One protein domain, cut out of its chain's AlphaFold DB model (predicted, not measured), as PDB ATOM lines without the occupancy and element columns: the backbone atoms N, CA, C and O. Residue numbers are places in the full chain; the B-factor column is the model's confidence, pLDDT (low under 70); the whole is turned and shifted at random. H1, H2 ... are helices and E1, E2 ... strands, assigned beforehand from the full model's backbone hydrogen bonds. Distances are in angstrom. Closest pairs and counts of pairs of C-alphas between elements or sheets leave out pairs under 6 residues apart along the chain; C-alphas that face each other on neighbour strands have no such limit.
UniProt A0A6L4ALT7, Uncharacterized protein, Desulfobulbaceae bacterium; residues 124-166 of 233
ATOM      1  N   GLN A 124     -41.154  23.504 -49.115       71.06
ATOM      2  CA  GLN A 124     -42.200  23.074 -48.180       71.06
ATOM      3  C   GLN A 124     -41.693  22.011 -47.189       71.06
ATOM      4  O   GLN A 124     -41.997  22.074 -46.002       71.06
ATOM      5  N   VAL A 125     -40.866  21.069 -47.655       70.56
ATOM      6  CA  VAL A 125     -40.257  20.025 -46.813       70.56
ATOM      7  C   VAL A 125     -39.157  20.620 -45.934       70.56
ATOM      8  O   VAL A 125     -39.055  20.268 -44.763       70.56
ATOM      9  N   ALA A 126     -38.381  21.574 -46.456       73.00
ATOM     10  CA  ALA A 126     -37.411  22.321 -45.657       73.00
ATOM     11  C   ALA A 126     -38.093  23.136 -44.542       73.00
ATOM     12  O   ALA A 126     -37.606  23.149 -43.415       73.00
ATOM     13  N   GLY A 127     -39.247  23.756 -44.822       74.12
ATOM     14  CA  GLY A 127     -40.034  24.489 -43.824       74.12
ATOM     15  C   GLY A 127     -40.490  23.615 -42.653       74.12
ATOM     16  O   GLY A 127     -40.434  24.039 -41.500       74.12
ATOM     17  N   PHE A 128     -40.838  22.354 -42.921       82.00
ATOM     18  CA  PHE A 128     -41.255  21.405 -41.887       82.00
ATOM     19  C   PHE A 128     -40.140  21.010 -40.912       82.00
ATOM     20  O   PHE A 128     -40.453  20.606 -39.791       82.00
ATOM     21  N   LEU A 129     -38.858  21.195 -41.262       77.38
ATOM     22  CA  LEU A 129     -37.740  20.953 -40.341       77.38
ATOM     23  C   LEU A 129     -37.778  21.869 -39.106       77.38
ATOM     24  O   LEU A 129     -37.304  21.466 -38.045       77.38
ATOM     25  N   ALA A 130     -38.362  23.064 -39.214       77.31
ATOM     26  CA  ALA A 130     -38.434  24.037 -38.121       77.31
ATOM     27  C   ALA A 130     -39.747  23.978 -37.309       77.31
ATOM     28  O   ALA A 130     -39.886  24.693 -36.314       77.31
ATOM     29  N   GLU A 131     -40.712  23.142 -37.711       82.25
ATOM     30  CA  GLU A 131     -42.037  23.080 -37.082       82.25
ATOM     31  C   GLU A 131     -42.050  22.210 -35.806       82.25
ATOM     32  O   GLU A 131     -41.159  22.286 -34.960       82.25
ATOM     33  N   ASN A 132     -43.110  21.421 -35.608       83.50
ATOM     34  CA  ASN A 132     -43.257  20.526 -34.473       83.50
ATOM     35  C   ASN A 132     -42.401  19.256 -34.652       83.50
ATOM     36  O   ASN A 132     -42.032  18.913 -35.781       83.50
ATOM     37  N   PRO A 133     -42.111  18.522 -33.561       83.94
ATOM     38  CA  PRO A 133     -41.199  17.386 -33.625       83.94
ATOM     39  C   PRO A 133     -41.607  16.291 -34.616       83.94
ATOM     40  O   PRO A 133     -40.769  15.772 -35.349       83.94
ATOM     41  N   ALA A 134     -42.904  15.988 -34.706       84.44
ATOM     42  CA  ALA A 134     -43.417  14.957 -35.605       84.44
ATOM     43  C   ALA A 134     -43.227  15.325 -37.089       84.44
ATOM     44  O   ALA A 134     -42.775  14.504 -37.888       84.44
ATOM     45  N   LYS A 135     -43.530  16.573 -37.466       85.06
ATOM     46  CA  LYS A 135     -43.357  17.076 -38.836       85.06
ATOM     47  C   LYS A 135     -41.889  17.258 -39.207       85.06
ATOM     48  O   LYS A 135     -41.511  16.949 -40.333       85.06
ATOM     49  N   SER A 136     -41.067  17.698 -38.260       85.62
ATOM     50  CA  SER A 136     -39.625  17.852 -38.456       85.62
ATOM     51  C   SER A 136     -38.938  16.504 -38.680       85.62
ATOM     52  O   SER A 136     -38.162  16.350 -39.624       85.62
ATOM     53  N   GLN A 137     -39.303  15.481 -37.899       86.31
ATOM     54  CA  GLN A 137     -38.819  14.116 -38.105       86.31
ATOM     55  C   GLN A 137     -39.280  13.536 -39.451       86.31
ATOM     56  O   GLN A 137     -38.488  12.916 -40.161       86.31
ATOM     57  N   TYR A 138     -40.543  13.761 -39.830       87.25
ATOM     58  CA  TYR A 138     -41.061  13.360 -41.140       87.25
ATOM     59  C   TYR A 138     -40.293  14.031 -42.288       87.25
ATOM     60  O   TYR A 138     -39.907  13.362 -43.246       87.25
ATOM     61  N   ALA A 139     -40.010  15.329 -42.176       85.94
ATOM     62  CA  ALA A 139     -39.232  16.072 -43.159       85.94
ATOM     63  C   ALA A 139     -37.797  15.545 -43.285       85.94
ATOM     64  O   ALA A 139     -37.310  15.346 -44.396       85.94
ATOM     65  N   ALA A 140     -37.141  15.243 -42.164       86.94
ATOM     66  CA  ALA A 140     -35.801  14.668 -42.169       86.94
ATOM     67  C   ALA A 140     -35.760  13.267 -42.796       86.94
ATOM     68  O   ALA A 140     -34.853  12.975 -43.578       86.94
ATOM     69  N   ARG A 141     -36.782  12.437 -42.539       88.25
ATOM     70  CA  ARG A 141     -36.964  11.141 -43.210       88.25
ATOM     71  C   ARG A 141     -37.111  11.312 -44.725       88.25
ATOM     72  O   ARG A 141     -36.425  10.629 -45.478       88.25
ATOM     73  N   GLN A 142     -37.953  12.242 -45.173       86.19
ATOM     74  CA  GLN A 142     -38.168  12.529 -46.598       86.19
ATOM     75  C   GLN A 142     -36.899  13.041 -47.293       86.19
ATOM     76  O   GLN A 142     -36.575  12.612 -48.400       86.19
ATOM     77  N   ILE A 143     -36.141  13.920 -46.631       84.81
ATOM     78  CA  ILE A 143     -34.862  14.420 -47.152       84.81
ATOM     79  C   ILE A 143     -33.859  13.274 -47.297       84.81
ATOM     80  O   ILE A 143     -33.222  13.165 -48.345       84.81
ATOM     81  N   TYR A 144     -33.766  12.379 -46.311       87.62
ATOM     82  CA  TYR A 144     -32.905  11.204 -46.412       87.62
ATOM     83  C   TYR A 144     -33.329  10.274 -47.558       87.62
ATOM     84  O   TYR A 144     -32.503   9.893 -48.381       87.62
ATOM     85  N   GLN A 145     -34.618   9.946 -47.666       84.56
ATOM     86  CA  GLN A 145     -35.137   9.054 -48.711       84.56
ATOM     87  C   GLN A 145     -34.936   9.597 -50.134       84.56
ATOM     88  O   GLN A 145     -34.937   8.824 -51.092       84.56
ATOM     89  N   ARG A 146     -34.772  10.915 -50.289       80.25
ATOM     90  CA  ARG A 146     -34.587  11.569 -51.588       80.25
ATOM     91  C   ARG A 146     -33.129  11.900 -51.907       80.25
ATOM     92  O   ARG A 146     -32.743  11.842 -53.066       80.25
ATOM     93  N   HIS A 147     -32.327  12.247 -50.901       81.69
ATOM     94  CA  HIS A 147     -30.971  12.779 -51.092       81.69
ATOM     95  C   HIS A 147     -29.876  11.970 -50.384       81.69
ATOM     96  O   HIS A 147     -28.698  12.233 -50.597       81.69
ATOM     97  N   GLY A 148     -30.234  11.008 -49.530       83.00
ATOM     98  CA  GLY A 148     -29.290  10.168 -48.785       83.00
ATOM     99  C   GLY A 148     -28.550  10.894 -47.658       83.00
ATOM    100  O   GLY A 148     -27.669  10.314 -47.026       83.00
ATOM    101  N   VAL A 149     -28.901  12.155 -47.390       84.38
ATOM    102  CA  VAL A 149     -28.265  12.991 -46.370       84.38
ATOM    103  C   VAL A 149     -29.094  12.954 -45.093       84.38
ATOM    104  O   VAL A 149     -30.281  13.281 -45.099       84.38
ATOM    105  N   ALA A 150     -28.463  12.569 -43.986       85.94
ATOM    106  CA  ALA A 150     -29.066  12.700 -42.668       85.94
ATOM    107  C   ALA A 150     -29.037  14.175 -42.252       85.94
ATOM    108  O   ALA A 150     -27.971  14.789 -42.193       85.94
ATOM    109  N   VAL A 151     -30.208  14.740 -41.969       84.94
ATOM    110  CA  VAL A 151     -30.346  16.130 -41.524       84.94
ATOM    111  C   VAL A 151     -30.777  16.194 -40.059       84.94
ATOM    112  O   VAL A 151     -31.509  15.309 -39.594       84.94
ATOM    113  N   PRO A 152     -30.321  17.216 -39.314       84.56
ATOM    114  CA  PRO A 152     -30.833  17.470 -37.981       84.56
ATOM    115  C   PRO A 152     -32.308  17.877 -38.054       84.56
ATOM    116  O   PRO A 152     -32.723  18.615 -38.948       84.56
ATOM    117  N   PHE A 153     -33.096  17.400 -37.099       86.75
ATOM    118  CA  PHE A 153     -34.519  17.681 -36.966       86.75
ATOM    119  C   PHE A 153     -34.850  18.040 -35.521       86.75
ATOM    120  O   PHE A 153     -34.156  17.648 -34.584       86.75
ATOM    121  N   ARG A 154     -35.919  18.801 -35.321       84.12
ATOM    122  CA  ARG A 154     -36.399  19.179 -33.998       84.12
ATOM    123  C   ARG A 154     -37.035  17.962 -33.326       84.12
ATOM    124  O   ARG A 154     -38.000  17.414 -33.839       84.12
ATOM    125  N   SER A 155     -36.521  17.552 -32.171       84.94
ATOM    126  CA  SER A 155     -37.036  16.416 -31.392       84.94
ATOM    127  C   SER A 155     -37.889  16.851 -30.192       84.94
ATOM    128  O   SER A 155     -38.577  16.021 -29.602       84.94
ATOM    129  N   GLY A 156     -37.868  18.136 -29.831       81.94
ATOM    130  CA  GLY A 156     -38.600  18.705 -28.698       81.94
ATOM    131  C   GLY A 156     -38.614  20.237 -28.731       81.94
ATOM    132  O   GLY A 156     -38.214  20.845 -29.723       81.94
ATOM    133  N   ALA A 157     -39.086  20.883 -27.659       73.25
ATOM    134  CA  ALA A 157     -39.196  22.347 -27.613       73.25
ATOM    135  C   ALA A 157     -37.844  23.051 -27.849       73.25
ATOM    136  O   ALA A 157     -37.811  24.030 -28.589       73.25
ATOM    137  N   GLU A 158     -36.743  22.494 -27.336       76.94
ATOM    138  CA  GLU A 158     -35.380  23.034 -27.505       76.94
ATOM    139  C   GLU A 158     -34.332  21.964 -27.862       76.94
ATOM    140  O   GLU A 158     -33.131  22.201 -27.771       76.94
ATOM    141  N   SER A 159     -34.758  20.763 -28.268       82.50
ATOM    142  CA  SER A 159     -33.846  19.662 -28.592       82.50
ATOM    143  C   SER A 159     -33.849  19.325 -30.081       82.50
ATOM    144  O   SER A 159     -34.891  19.342 -30.743       82.50
ATOM    145  N   PHE A 160     -32.669  18.963 -30.588       83.31
ATOM    146  CA  PHE A 160     -32.459  18.485 -31.951       83.31
ATOM    147  C   PHE A 160     -31.948  17.045 -31.931       83.31
ATOM    148  O   PHE A 160     -31.110  16.686 -31.105       83.31
ATOM    149  N   GLY A 161     -32.462  16.226 -32.840       85.00
ATOM    150  CA  GLY A 161     -31.967  14.885 -33.132       85.00
ATOM    151  C   GLY A 161     -31.410  14.822 -34.549       85.00
ATOM    152  O   GLY A 161     -31.724  15.664 -35.385       85.00
ATOM    153  N   VAL A 162     -30.592  13.814 -34.840       85.88
ATOM    154  CA  VAL A 162     -30.195  13.482 -36.215       85.88
ATOM    155  C   VAL A 162     -31.003  12.270 -36.646       85.88
ATOM    156  O   VAL A 162     -31.120  11.303 -35.892       85.88
ATOM    157  N   PHE A 163     -31.593  12.328 -37.839       86.50
ATOM    158  CA  PHE A 163     -32.364  11.204 -38.350       86.50
ATOM    159  C   PHE A 163     -31.458   9.982 -38.560       86.50
ATOM    160  O   PHE A 163     -30.492  10.042 -39.322       86.50
ATOM    161  N   ALA A 164     -31.785   8.880 -37.885       88.06
ATOM    162  CA  ALA A 164     -31.117   7.595 -38.039       88.06
ATOM    163  C   ALA A 164     -31.954   6.708 -38.982       88.06
ATOM    164  O   ALA A 164     -33.037   6.270 -38.591       88.06
ATOM    165  N   PRO A 165     -31.498   6.458 -40.221       86.94
ATOM    166  CA  PRO A 165     -32.282   5.747 -41.224       86.94
ATOM    167  C   PRO A 165     -32.379   4.245 -40.933       86.94
ATOM    168  O   PRO A 165     -31.365   3.580 -40.692       86.94
ATOM    169  N   GLY A 166     -33.594   3.705 -41.034       90.50
ATOM    170  CA  GLY A 166     -33.835   2.263 -41.007       90.50
ATOM    171  C   GLY A 166     -33.505   1.590 -42.343       90.50
ATOM    172  O   GLY A 166     -33.170   2.243 -43.334       90.50
TER     173      GLY A 166
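AT A GLANCE: This is residues 124 to 166 of the 233 residues of an uncharacterized protein of Desulfobulbaceae bacterium (UniProt A0A6L4ALT7). One long helix, H2, has a small hairpin of two strands, E1 and E2, packed along its residues 133 to 141, and the short helix H1 packs on another side of it. The 43 printed residues hold two named helices and two named strands, in the order H1, H2, E1, E2; the sheet E1 - E2 is antiparallel and the class is mixed. The whole is compact, with a radius of gyration of the C-alphas of 9.2 A, and only just flat, spanning 26 by 21 by 12 A.

HOW THE PARTS SIT: H1, residues 124 to 128, touches H2, residues 133 to 147; the closest C-alphas, of Phe 128 and Ser 136, are 5.2 A apart. The closest C-alphas of H2 and E1, residues 152 to 154, are those of Pro 133 and Arg 154, 5.1 A apart. E1 and E2, residues 160 to 162, form an antiparallel hairpin at 141 degrees, with N 153 and O 161 2.8 A apart, within hydrogen-bond range. H2 and E2 are near each other; H1 is apart from E1 and E2. In H1 and H2 every O i to N i+4 pair is within hydrogen-bond range.

IN THESE COORDINATES: H1 begins at C-alpha 124 (-42.200, 23.074, -48.180) and is 6.6 A long. H2 is 20.8 A, E1 7.1 A and E2 7.0 A, ending at C-alpha 162 (-30.195, 13.482, -36.215).

THE WHOLE: The C-alphas farthest apart, of Arg 146 and Ala 157, are 26.7 A apart. The printed part has no cut, its three links are tight, and no printed residue is under 70 in pLDDT.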